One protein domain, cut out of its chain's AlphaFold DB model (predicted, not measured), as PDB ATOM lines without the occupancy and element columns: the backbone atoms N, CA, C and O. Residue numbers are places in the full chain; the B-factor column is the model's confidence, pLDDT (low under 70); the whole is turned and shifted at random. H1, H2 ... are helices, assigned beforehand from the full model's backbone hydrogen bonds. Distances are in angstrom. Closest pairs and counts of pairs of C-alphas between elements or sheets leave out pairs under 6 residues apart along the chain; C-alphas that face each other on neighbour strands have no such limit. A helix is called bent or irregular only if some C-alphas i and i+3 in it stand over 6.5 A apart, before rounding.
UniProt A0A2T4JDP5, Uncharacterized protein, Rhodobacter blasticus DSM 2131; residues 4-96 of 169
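Overview. This is residues 4 to 96 of the 169 residues of an uncharacterized protein of Rhodobacter blasticus DSM 2131 (UniProt A0A2T4JDP5). A compact head of mostly crossed helices, H1 to H4 and H5a, has one long helical arm, H5b, whose residues 82 to 96 stick out free. The printed part has 93 residues, with five named helices, H1 to H5, and no named strand: all helix. It is only just loose, close to compact, with a radius of gyration of the C-alphas of 14.9 A and spans of 54 by 23 by 22 A.

Along the chain. H1, residues 4 to 11, begins at C-alpha (25.632, 10.874, 30.524). H2 is residues 15 to 23, H3 30 to 44, 20.8 A long, and H4 51 to 57. H5, residues 59 to 96, was assigned as one helix by its hydrogen bonds but is bent: C-alphas 71 and 74 are 6.9 A apart. Its arms are H5a, residues 59 to 71, irregular with C-alphas 68 and 71 6.7 A apart, and H5b, residues 74 to 96, 32.4 A long, which ends at Ala 96, with C-alpha 96 at (49.253, -26.237, 22.973).

Arrangement. H1 and H2 form a hairpin, closest at the C-alphas of Ser 6 and Glu 18, 4.9 A. H5a touches H3 at a steep tilt of 65 degrees, closest at the C-alphas of Ala 43 and Ala 65, 5.4 A. Every O i to N i+4 pair is within hydrogen-bond range in H1, H2, H3, H4 and H5b; in H5a 8 of 9.

Size, cuts and confidence. The printed part has no cut and no long link; residues 24 to 29 are under pLDDT 70.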
ATOM      1  N   THR A   4      27.026  10.410  30.485       80.88
ATOM      2  CA  THR A   4      25.632  10.874  30.524       80.88
ATOM      3  C   THR A   4      24.654   9.700  30.584       80.88
ATOM      4  O   THR A   4      23.798   9.659  31.462       80.88
ATOM      5  N   LEU A   5      24.836   8.684  29.733       83.69
ATOM      6  CA  LEU A   5      23.998   7.476  29.736       83.69
ATOM      7  C   LEU A   5      24.211   6.615  30.994       83.69
ATOM      8  O   LEU A   5      23.242   6.124  31.566       83.69
ATOM      9  N   SER A   6      25.457   6.468  31.458       87.19
ATOM     10  CA  SER A   6      25.770   5.772  32.718       87.19
ATOM     11  C   SER A   6      25.157   6.483  33.934       87.19
ATOM     12  O   SER A   6      24.549   5.827  34.778       87.19
ATOM     13  N   ALA A   7      25.226   7.817  33.992       87.38
ATOM     14  CA  ALA A   7      24.608   8.605  35.059       87.38
ATOM     15  C   ALA A   7      23.074   8.498  35.052       87.38
ATOM     16  O   ALA A   7      22.459   8.359  36.110       87.38
ATOM     17  N   ILE A   8      22.452   8.503  33.867       88.75
ATOM     18  CA  ILE A   8      21.007   8.295  33.716       88.75
ATOM     19  C   ILE A   8      20.616   6.895  34.204       88.75
ATOM     20  O   ILE A   8      19.704   6.779  35.024       88.75
ATOM     21  N   ALA A   9      21.335   5.850  33.785       89.19
ATOM     22  CA  ALA A   9      21.094   4.476  34.227       89.19
ATOM     23  C   ALA A   9      21.225   4.324  35.756       89.19
ATOM     24  O   ALA A   9      20.362   3.713  36.391       89.19
ATOM     25  N   LEU A  10      22.243   4.952  36.358       91.00
ATOM     26  CA  LEU A  10      22.424   4.995  37.810       91.00
ATOM     27  C   LEU A  10      21.229   5.661  38.504       91.00
ATOM     28  O   LEU A  10      20.671   5.102  39.447       91.00
ATOM     29  N   SER A  11      20.809   6.833  38.021       89.81
ATOM     30  CA  SER A  11      19.685   7.585  38.598       89.81
ATOM     31  C   SER A  11      18.342   6.855  38.478       89.81
ATOM     32  O   SER A  11      17.463   7.027  39.318       89.81
ATOM     33  N   ALA A  12      18.196   6.009  37.455       90.44
ATOM     34  CA  ALA A  12      16.994   5.234  37.178       90.44
ATOM     35  C   ALA A  12      16.947   3.874  37.897       90.44
ATOM     36  O   ALA A  12      15.932   3.181  37.796       90.44
ATOM     37  N   GLY A  13      18.015   3.494  38.610       91.19
ATOM     38  CA  GLY A  13      18.115   2.210  39.306       91.19
ATOM     39  C   GLY A  13      18.304   1.018  38.366       91.19
ATOM     40  O   GLY A  13      17.731  -0.039  38.616       91.19
ATOM     41  N   LEU A  14      19.082   1.190  37.290       93.62
ATOM     42  CA  LEU A  14      19.374   0.174  36.268       93.62
ATOM     43  C   LEU A  14      20.834  -0.309  36.406       93.62
ATOM     44  O   LEU A  14      21.720   0.161  35.681       93.62
ATOM     45  N   PRO A  15      21.130  -1.165  37.406       92.12
ATOM     46  CA  PRO A  15      22.495  -1.471  37.831       92.12
ATOM     47  C   PRO A  15      23.315  -2.265  36.808       92.12
ATOM     48  O   PRO A  15      24.544  -2.175  36.826       92.12
ATOM     49  N   LEU A  16      22.698  -3.074  35.943       91.56
ATOM     50  CA  LEU A  16      23.434  -3.850  34.942       91.56
ATOM     51  C   LEU A  16      23.849  -2.966  33.772       91.56
ATOM     52  O   LEU A  16      25.027  -2.965  33.407       91.56
ATOM     53  N   ILE A  17      22.924  -2.173  33.230       91.94
ATOM     54  CA  ILE A  17      23.235  -1.194  32.184       91.94
ATOM     55  C   ILE A  17      24.264  -0.179  32.690       91.94
ATOM     56  O   ILE A  17      25.227   0.096  31.976       91.94
ATOM     57  N   GLU A  18      24.134   0.324  33.922       92.12
ATOM     58  CA  GLU A  18      25.126   1.226  34.522       92.12
ATOM     59  C   GLU A  18      26.529   0.609  34.497       92.12
ATOM     60  O   GLU A  18      27.443   1.218  33.942       92.12
ATOM     61  N   ARG A  19      26.690  -0.619  35.009       89.44
ATOM     62  CA  ARG A  19      27.984  -1.321  35.058       89.44
ATOM     63  C   ARG A  19      28.578  -1.588  33.683       89.44
ATOM     64  O   ARG A  19      29.800  -1.581  33.528       89.44
ATOM     65  N   ILE A  20      27.740  -1.880  32.692       89.50
ATOM     66  CA  ILE A  20      28.186  -2.119  31.318       89.50
ATOM     67  C   ILE A  20      28.667  -0.803  30.693       89.50
ATOM     68  O   ILE A  20      29.766  -0.744  30.137       89.50
ATOM     69  N   LEU A  21      27.880   0.267  30.820       89.06
ATOM     70  CA  LEU A  21      28.183   1.569  30.229       89.06
ATOM     71  C   LEU A  21      29.340   2.289  30.932       89.06
ATOM     72  O   LEU A  21      30.106   2.981  30.262       89.06
ATOM     73  N   SER A  22      29.520   2.111  32.243       85.94
ATOM     74  CA  SER A  22      30.654   2.686  32.979       85.94
ATOM     75  C   SER A  22      31.974   2.004  32.614       85.94
ATOM     76  O   SER A  22      32.997   2.674  32.474       85.94
ATOM     77  N   ARG A  23      31.959   0.694  32.331       79.44
ATOM     78  CA  ARG A  23      33.134  -0.047  31.837       79.44
ATOM     79  C   ARG A  23      33.531   0.291  30.400       79.44
ATOM     80  O   ARG A  23      34.690   0.078  30.056       79.44
ATOM     81  N   LYS A  24      32.632   0.855  29.583       69.00
ATOM     82  CA  LYS A  24      32.964   1.396  28.247       69.00
ATOM     83  C   LYS A  24      34.061   2.465  28.305       69.00
ATOM     84  O   LYS A  24      34.760   2.675  27.322       69.00
ATOM     85  N   LEU A  25      34.204   3.146  29.444       56.94
ATOM     86  CA  LEU A  25      35.218   4.180  29.659       56.94
ATOM     87  C   LEU A  25      36.649   3.608  29.777       56.94
ATOM     88  O   LEU A  25      37.593   4.388  29.855       56.94
ATOM     89  N   GLY A  26      36.819   2.278  29.759       56.84
ATOM     90  CA  GLY A  26      38.109   1.594  29.628       56.84
ATOM     91  C   GLY A  26      38.141   0.606  28.449       56.84
ATOM     92  O   GLY A  26      37.106   0.072  28.049       56.84
ATOM     93  N   ASP A  27      39.340   0.330  27.921       58.09
ATOM     94  CA  ASP A  27      39.580  -0.451  26.685       58.09
ATOM     95  C   ASP A  27      38.893  -1.833  26.631       58.09
ATOM     96  O   ASP A  27      38.573  -2.331  25.554       58.09
ATOM     97  N   ALA A  28      38.627  -2.466  27.776       62.53
ATOM     98  CA  ALA A  28      38.121  -3.839  27.828       62.53
ATOM     99  C   ALA A  28      36.593  -3.981  27.637       62.53
ATOM    100  O   ALA A  28      36.118  -5.077  27.350       62.53
ATOM    101  N   GLY A  29      35.802  -2.913  27.816       65.50
ATOM    102  CA  GLY A  29      34.327  -2.986  27.865       65.50
ATOM    103  C   GLY A  29      33.588  -2.494  26.616       65.50
ATOM    104  O   GLY A  29      32.357  -2.534  26.574       65.50
ATOM    105  N   GLY A  30      34.313  -2.006  25.607       81.12
ATOM    106  CA  GLY A  30      33.743  -1.222  24.506       81.12
ATOM    107  C   GLY A  30      32.690  -1.949  23.661       81.12
ATOM    108  O   GLY A  30      31.683  -1.346  23.292       81.12
ATOM    109  N   GLN A  31      32.886  -3.240  23.379       85.19
ATOM    110  CA  GLN A  31      31.996  -4.014  22.502       85.19
ATOM    111  C   GLN A  31      30.633  -4.285  23.149       85.19
ATOM    112  O   GLN A  31      29.606  -3.956  22.562       85.19
ATOM    113  N   LEU A  32      30.619  -4.804  24.382       88.62
ATOM    114  CA  LEU A  32      29.380  -5.085  25.111       88.62
ATOM    115  C   LEU A  32      28.561  -3.807  25.344       88.62
ATOM    116  O   LEU A  32      27.345  -3.803  25.177       88.62
ATOM    117  N   ALA A  33      29.226  -2.700  25.675       89.75
ATOM    118  CA  ALA A  33      28.548  -1.423  25.847       89.75
ATOM    119  C   ALA A  33      27.993  -0.858  24.534       89.75
ATOM    120  O   ALA A  33      26.939  -0.232  24.539       89.75
ATOM    121  N   THR A  34      28.673  -1.090  23.410       89.88
ATOM    122  CA  THR A  34      28.155  -0.718  22.085       89.88
ATOM    123  C   THR A  34      26.909  -1.529  21.734       89.88
ATOM    124  O   THR A  34      25.950  -0.961  21.218       89.88
ATOM    125  N   GLU A  35      26.878  -2.817  22.076       91.06
ATOM    126  CA  GLU A  35      25.702  -3.665  21.856       91.06
ATOM    127  C   GLU A  35      24.508  -3.225  22.713       91.06
ATOM    128  O   GLU A  35      23.397  -3.083  22.210       91.06
ATOM    129  N   VAL A  36      24.737  -2.898  23.990       92.50
ATOM    130  CA  VAL A  36      23.689  -2.336  24.859       92.50
ATOM    131  C   VAL A  36      23.161  -1.006  24.313       92.50
ATOM    132  O   VAL A  36      21.951  -0.793  24.301       92.50
ATOM    133  N   ILE A  37      24.033  -0.125  23.810       92.56
ATOM    134  CA  ILE A  37      23.607   1.132  23.172       92.56
ATOM    135  C   ILE A  37      22.760   0.857  21.928       92.56
ATOM    136  O   ILE A  37      21.761   1.544  21.731       92.56
ATOM    137  N   ARG A  38      23.100  -0.156  21.121       93.62
ATOM    138  CA  ARG A  38      22.295  -0.555  19.959       93.62
ATOM    139  C   ARG A  38      20.897  -1.013  20.376       93.62
ATOM    140  O   ARG A  38      19.927  -0.507  19.833       93.62
ATOM    141  N   HIS A  39      20.778  -1.864  21.392       93.88
ATOM    142  CA  HIS A  39      19.466  -2.290  21.893       93.88
ATOM    143  C   HIS A  39      18.635  -1.134  22.470       93.88
ATOM    144  O   HIS A  39      17.421  -1.085  22.273       93.88
ATOM    145  N   ILE A  40      19.275  -0.173  23.144       93.75
ATOM    146  CA  ILE A  40      18.605   1.056  23.594       93.75
ATOM    147  C   ILE A  40      18.131   1.876  22.383       93.75
ATOM    148  O   ILE A  40      17.006   2.376  22.386       93.75
ATOM    149  N   ALA A  41      18.953   1.994  21.338       93.81
ATOM    150  CA  ALA A  41      18.608   2.688  20.100       93.81
ATOM    151  C   ALA A  41      17.418   2.031  19.382       93.81
ATOM    152  O   ALA A  41      16.489   2.731  18.977       93.81
ATOM    153  N   ASP A  42      17.393   0.698  19.317       95.19
ATOM    154  CA  ASP A  42      16.300  -0.083  18.732       95.19
ATOM    155  C   ASP A  42      14.980   0.150  19.482       95.19
ATOM    156  O   ASP A  42      13.942   0.401  18.863       95.19
ATOM    157  N   ALA A  43      15.015   0.156  20.819       93.25
ATOM    158  CA  ALA A  43      13.853   0.471  21.654       93.25
ATOM    159  C   ALA A  43      13.368   1.922  21.456       93.25
ATOM    160  O   ALA A  43      12.166   2.202  21.470       93.25
ATOM    161  N   LEU A  44      14.295   2.854  21.219       92.38
ATOM    162  CA  LEU A  44      13.999   4.256  20.918       92.38
ATOM    163  C   LEU A  44      13.570   4.495  19.461       92.38
ATOM    164  O   LEU A  44      12.939   5.525  19.196       92.38
ATOM    165  N   LYS A  45      13.847   3.544  18.556       93.31
ATOM    166  CA  LYS A  45      13.712   3.641  17.092       93.31
ATOM    167  C   LYS A  45      14.542   4.780  16.491       93.31
ATOM    168  O   LYS A  45      14.047   5.527  15.648       93.31
ATOM    169  N   VAL A  46      15.777   4.924  16.960       94.00
ATOM    170  CA  VAL A  46      16.745   5.942  16.512       94.00
ATOM    171  C   VAL A  46      18.068   5.275  16.153       94.00
ATOM    172  O   VAL A  46      18.273   4.099  16.461       94.00
ATOM    173  N   ALA A  47      18.975   6.004  15.509       91.44
ATOM    174  CA  ALA A  47      20.307   5.473  15.249       91.44
ATOM    175  C   ALA A  47      21.155   5.429  16.549       91.44
ATOM    176  O   ALA A  47      20.957   6.259  17.442       91.44
ATOM    177  N   PRO A  48      22.098   4.475  16.711       89.00
ATOM    178  CA  PRO A  48      22.900   4.344  17.937       89.00
ATOM    179  C   PRO A  48      23.702   5.595  18.325       89.00
ATOM    180  O   PRO A  48      23.949   5.833  19.507       89.00
ATOM    181  N   ASP A  49      24.108   6.390  17.342       89.94
ATOM    182  CA  ASP A  49      24.796   7.673  17.488       89.94
ATOM    183  C   ASP A  49      23.866   8.819  17.922       89.94
ATOM    184  O   ASP A  49      24.326   9.786  18.527       89.94
ATOM    185  N   GLU A  50      22.555   8.689  17.716       91.31
ATOM    186  CA  GLU A  50      21.549   9.677  18.127       91.31
ATOM    187  C   GLU A  50      21.083   9.494  19.581       91.31
ATOM    188  O   GLU A  50      20.496  10.407  20.167       91.31
ATOM    189  N   VAL A  51      21.357   8.338  20.199       87.81
ATOM    190  CA  VAL A  51      20.884   7.991  21.555       87.81
ATOM    191  C   VAL A  51      21.302   9.029  22.596       87.81
ATOM    192  O   VAL A  51      20.520   9.353  23.490       87.81
ATOM    193  N   GLU A  52      22.511   9.583  22.489       86.38
ATOM    194  CA  GLU A  52      23.012  10.573  23.448       86.38
ATOM    195  C   GLU A  52      22.314  11.934  23.280       86.38
ATOM    196  O   GLU A  52      21.916  12.538  24.275       86.38
ATOM    197  N   ALA A  53      22.024  12.354  22.045       88.75
ATOM    198  CA  ALA A  53      21.240  13.565  21.784       88.75
ATOM    199  C   ALA A  53      19.798  13.438  22.312       88.75
ATOM    200  O   ALA A  53      19.246  14.375  22.894       88.75
ATOM    201  N   VAL A  54      19.193  12.253  22.172       89.19
ATOM    202  CA  VAL A  54      17.870  11.957  22.745       89.19
ATOM    203  C   VAL A  54      17.923  11.929  24.274       89.19
ATOM    204  O   VAL A  54      16.968  12.357  24.917       89.19
ATOM    205  N   ALA A  55      19.025  11.470  24.867       88.75
ATOM    206  CA  ALA A  55      19.209  11.455  26.316       88.75
ATOM    207  C   ALA A  55      19.293  12.865  26.914       88.75
ATOM    208  O   ALA A  55      18.762  13.094  28.000       88.75
ATOM    209  N   GLU A  56      19.907  13.810  26.200       88.12
ATOM    210  CA  GLU A  56      19.978  15.216  26.606       88.12
ATOM    211  C   GLU A  56      18.622  15.926  26.494       88.12
ATOM    212  O   GLU A  56      18.243  16.684  27.386       88.12
ATOM    213  N   GLN A  57      17.866  15.668  25.422       88.81
ATOM    214  CA  GLN A  57      16.586  16.343  25.174       88.81
ATOM    215  C   GLN A  57      15.403  15.703  25.916       88.81
ATOM    216  O   GLN A  57      14.502  16.404  26.377       88.81
ATOM    217  N   TYR A  58      15.389  14.373  26.031       90.19
ATOM    218  CA  TYR A  58      14.270  13.588  26.558       90.19
ATOM    219  C   TYR A  58      14.760  12.431  27.450       90.19
ATOM    220  O   TYR A  58      14.528  11.257  27.131       90.19
ATOM    221  N   PRO A  59      15.379  12.720  28.612       87.62
ATOM    222  CA  PRO A  59      15.981  11.698  29.471       87.62
ATOM    223  C   PRO A  59      14.977  10.627  29.921       87.62
ATOM    224  O   PRO A  59      15.308   9.446  29.959       87.62
ATOM    225  N   GLY A  60      13.717  11.003  30.176       89.94
ATOM    226  CA  GLY A  60      12.664  10.056  30.559       89.94
ATOM    227  C   GLY A  60      12.383   8.978  29.504       89.94
ATOM    228  O   GLY A  60      12.112   7.833  29.854       89.94
ATOM    229  N   ARG A  61      12.510   9.310  28.211       91.38
ATOM    230  CA  ARG A  61      12.308   8.353  27.113       91.38
ATOM    231  C   ARG A  61      13.450   7.339  27.043       91.38
ATOM    232  O   ARG A  61      13.207   6.160  26.802       91.38
ATOM    233  N   VAL A  62      14.678   7.790  27.294       91.19
ATOM    234  CA  VAL A  62      15.861   6.920  27.352       91.19
ATOM    235  C   VAL A  62      15.817   6.012  28.577       91.19
ATOM    236  O   VAL A  62      16.126   4.834  28.452       91.19
ATOM    237  N   ILE A  63      15.356   6.507  29.730       92.94
ATOM    238  CA  ILE A  63      15.151   5.681  30.931       92.94
ATOM    239  C   ILE A  63      14.167   4.541  30.652       92.94
ATOM    240  O   ILE A  63      14.426   3.403  31.041       92.94
ATOM    241  N   GLU A  64      13.060   4.821  29.963       93.69
ATOM    242  CA  GLU A  64      12.074   3.791  29.628       93.69
ATOM    243  C   GLU A  64      12.638   2.751  28.650       93.69
ATOM    244  O   GLU A  64      12.447   1.552  28.839       93.69
ATOM    245  N   ALA A  65      13.415   3.184  27.655       93.50
ATOM    246  CA  ALA A  65      14.132   2.268  26.771       93.50
ATOM    247  C   ALA A  65      15.157   1.413  27.536       93.50
ATOM    248  O   ALA A  65      15.211   0.198  27.362       93.50
ATOM    249  N   MET A  66      15.930   2.011  28.446       94.25
ATOM    250  CA  MET A  66      16.873   1.274  29.291       94.25
ATOM    251  C   MET A  66      16.152   0.272  30.206       94.25
ATOM    252  O   MET A  66      16.644  -0.835  30.390       94.25
ATOM    253  N   ARG A  67      14.959   0.592  30.726       94.81
ATOM    254  CA  ARG A  67      14.131  -0.354  31.502       94.81
ATOM    255  C   ARG A  67      13.688  -1.571  30.698       94.81
ATOM    256  O   ARG A  67      13.542  -2.641  31.278       94.81
ATOM    257  N   GLN A  68      13.491  -1.423  29.390       93.81
ATOM    258  CA  GLN A  68      13.173  -2.547  28.503       93.81
ATOM    259  C   GLN A  68      14.398  -3.430  28.232       93.81
ATOM    260  O   GLN A  68      14.254  -4.639  28.077       93.81
ATOM    261  N   VAL A  69      15.598  -2.840  28.206       93.50
ATOM    262  CA  VAL A  69      16.860  -3.543  27.920       93.50
ATOM    263  C   VAL A  69      17.479  -4.181  29.171       93.50
ATOM    264  O   VAL A  69      18.118  -5.225  29.071       93.50
ATOM    265  N   GLU A  70      17.275  -3.612  30.362       93.62
ATOM    266  CA  GLU A  70      17.850  -4.102  31.627       93.62
ATOM    267  C   GLU A  70      17.557  -5.597  31.896       93.62
ATOM    268  O   GLU A  70      18.489  -6.315  32.264       93.62
ATOM    269  N   PRO A  71      16.344  -6.136  31.645       94.75
ATOM    270  CA  PRO A  71      16.066  -7.568  31.782       94.75
ATOM    271  C   PRO A  71      16.859  -8.459  30.816       94.75
ATOM    272  O   PRO A  71      17.097  -9.624  31.126       94.75
ATOM    273  N   MET A  72      17.271  -7.929  29.658       91.88
ATOM    274  CA  MET A  72      18.078  -8.639  28.658       91.88
ATOM    275  C   MET A  72      19.581  -8.562  28.963       91.88
ATOM    276  O   MET A  72      20.363  -9.362  28.453       91.88
ATOM    277  N   ALA A  73      20.006  -7.623  29.815       90.50
ATOM    278  CA  ALA A  73      21.415  -7.409  30.133       90.50
ATOM    279  C   ALA A  73      22.148  -8.672  30.647       90.50
ATOM    280  O   ALA A  73      23.281  -8.889  30.212       90.50
ATOM    281  N   PRO A  74      21.561  -9.544  31.499       92.81
ATOM    282  CA  PRO A  74      22.204 -10.798  31.899       92.81
ATOM    283  C   PRO A  74      22.506 -11.733  30.722       92.81
ATOM    284  O   PRO A  74      23.578 -12.333  30.677       92.81
ATOM    285  N   GLU A  75      21.584 -11.841  29.763       92.00
ATOM    286  CA  GLU A  75      21.748 -12.690  28.580       92.00
ATOM    287  C   GLU A  75      22.820 -12.126  27.642       92.00
ATOM    288  O   GLU A  75      23.694 -12.866  27.196       92.00
ATOM    289  N   LEU A  76      22.832 -10.806  27.423       89.12
ATOM    290  CA  LEU A  76      23.876 -10.133  26.641       89.12
ATOM    291  C   LEU A  76      25.269 -10.339  27.252       89.12
ATOM    292  O   LEU A  76      26.232 -10.627  26.540       89.12
ATOM    293  N   VAL A  77      25.378 -10.243  28.580       90.75
ATOM    294  CA  VAL A  77      26.623 -10.530  29.308       90.75
ATOM    295  C   VAL A  77      27.021 -11.999  29.149       90.75
ATOM    296  O   VAL A  77      28.196 -12.279  28.913       90.75
ATOM    297  N   ALA A  78      26.074 -12.934  29.256       91.56
ATOM    298  CA  ALA A  78      26.339 -14.362  29.094       91.56
ATOM    299  C   ALA A  78      26.815 -14.700  27.672       91.56
ATOM    300  O   ALA A  78      27.801 -15.421  27.514       91.56
ATOM    301  N   LEU A  79      26.177 -14.131  26.647       90.25
ATOM    302  CA  LEU A  79      26.567 -14.299  25.247       90.25
ATOM    303  C   LEU A  79      27.972 -13.741  24.988       90.25
ATOM    304  O   LEU A  79      28.806 -14.405  24.373       90.25
ATOM    305  N   TYR A  80      28.264 -12.549  25.511       89.50
ATOM    306  CA  TYR A  80      29.592 -11.947  25.416       89.50
ATOM    307  C   TYR A  80      30.660 -12.787  26.132       89.50
ATOM    308  O   TYR A  80      31.732 -13.039  25.578       89.50
ATOM    309  N   ALA A  81      30.362 -13.283  27.336       90.81
ATOM    310  CA  ALA A  81      31.258 -14.158  28.087       90.81
ATOM    311  C   ALA A  81      31.518 -15.485  27.356       90.81
ATOM    312  O   ALA A  81      32.663 -15.933  27.307       90.81
ATOM    313  N   ALA A  82      30.495 -16.084  26.740       90.94
ATOM    314  CA  ALA A  82      30.643 -17.279  25.911       90.94
ATOM    315  C   ALA A  82      31.533 -17.011  24.684       90.94
ATOM    316  O   ALA A  82      32.422 -17.805  24.374       90.94
ATOM    317  N   GLY A  83      31.361 -15.858  24.030       88.00
ATOM    318  CA  GLY A  83      32.226 -15.423  22.931       88.00
ATOM    319  C   GLY A  83      33.691 -15.257  23.354       88.00
ATOM    320  O   GLY A  83      34.595 -15.706  22.647       88.00
ATOM    321  N   LEU A  84      33.942 -14.669  24.527       88.94
ATOM    322  CA  LEU A  84      35.288 -14.558  25.096       88.94
ATOM    323  C   LEU A  84      35.888 -15.926  25.430       88.94
ATOM    324  O   LEU A  84      37.048 -16.176  25.112       88.94
ATOM    325  N   GLN A  85      35.113 -16.827  26.036       90.38
ATOM    326  CA  GLN A  85      35.569 -18.187  26.332       90.38
ATOM    327  C   GLN A  85      35.981 -18.935  25.062       90.38
ATOM    328  O   GLN A  85      37.023 -19.588  25.064       90.38
ATOM    329  N   GLY A  86      35.227 -18.792  23.967       90.69
ATOM    330  CA  GLY A  86      35.595 -19.358  22.668       90.69
ATOM    331  C   GLY A  86      36.933 -18.825  22.146       90.69
ATOM    332  O   GLY A  86      37.782 -19.606  21.718       90.69
ATOM    333  N   GLN A  87      37.165 -17.513  22.248       88.12
ATOM    334  CA  GLN A  87      38.445 -16.901  21.865       88.12
ATOM    335  C   GLN A  87      39.607 -17.412  22.726       88.12
ATOM    336  O   GLN A  87      40.656 -17.777  22.197       88.12
ATOM    337  N   PHE A  88      39.420 -17.503  24.045       91.25
ATOM    338  CA  PHE A  88      40.437 -18.057  24.941       91.25
ATOM    339  C   PHE A  88      40.716 -19.536  24.671       91.25
ATOM    340  O   PHE A  88      41.877 -19.939  24.698       91.25
ATOM    341  N   ALA A  89      39.688 -20.337  24.388       92.50
ATOM    342  CA  ALA A  89      39.852 -21.745  24.044       92.50
ATOM    343  C   ALA A  89      40.678 -21.917  22.761       92.50
ATOM    344  O   ALA A  89      41.560 -22.772  22.716       92.50
ATOM    345  N   LEU A  90      40.452 -21.068  21.754       89.44
ATOM    346  CA  LEU A  90      41.238 -21.061  20.519       89.44
ATOM    347  C   LEU A  90      42.703 -20.694  20.793       89.44
ATOM    348  O   LEU A  90      43.598 -21.421  20.374       89.44
ATOM    349  N   LEU A  91      42.958 -19.635  21.567       89.06
ATOM    350  CA  LEU A  91      44.320 -19.237  21.944       89.06
ATOM    351  C   LEU A  91      45.049 -20.319  22.753       89.06
ATOM    352  O   LEU A  91      46.244 -20.540  22.564       89.06
ATOM    353  N   GLN A  92      44.348 -21.011  23.655       91.25
ATOM    354  CA  GLN A  92      44.916 -22.130  24.408       91.25
ATOM    355  C   GLN A  92      45.216 -23.329  23.505       91.25
ATOM    356  O   GLN A  92      46.270 -23.948  23.657       91.25
ATOM    357  N   ALA A  93      44.332 -23.632  22.551       87.88
ATOM    358  CA  ALA A  93      44.559 -24.680  21.562       87.88
ATOM    359  C   ALA A  93      45.789 -24.368  20.695       87.88
ATOM    360  O   ALA A  93      46.653 -25.227  20.534       87.88
ATOM    361  N   GLU A  94      45.932 -23.125  20.226       84.56
ATOM    362  CA  GLU A  94      47.121 -22.676  19.494       84.56
ATOM    363  C   GLU A  94      48.388 -22.735  20.359       84.56
ATOM    364  O   GLU A  94      49.450 -23.147  19.895       84.56
ATOM    365  N   ALA A  95      48.310 -22.357  21.638       84.81
ATOM    366  CA  ALA A  95      49.451 -22.416  22.551       84.81
ATOM    367  C   ALA A  95      49.916 -23.855  22.829       84.81
ATOM    368  O   ALA A  95      51.116 -24.081  23.031       84.81
ATOM    369  N   ALA A  96      48.983 -24.812  22.817       89.69
ATOM    370  CA  ALA A  96      49.253 -26.237  22.973       89.69
ATOM    371  C   ALA A  96      49.896 -26.872  21.725       89.69
ATOM    372  O   ALA A  96      50.422 -27.983  21.814       89.69
TER     373      ALA A  96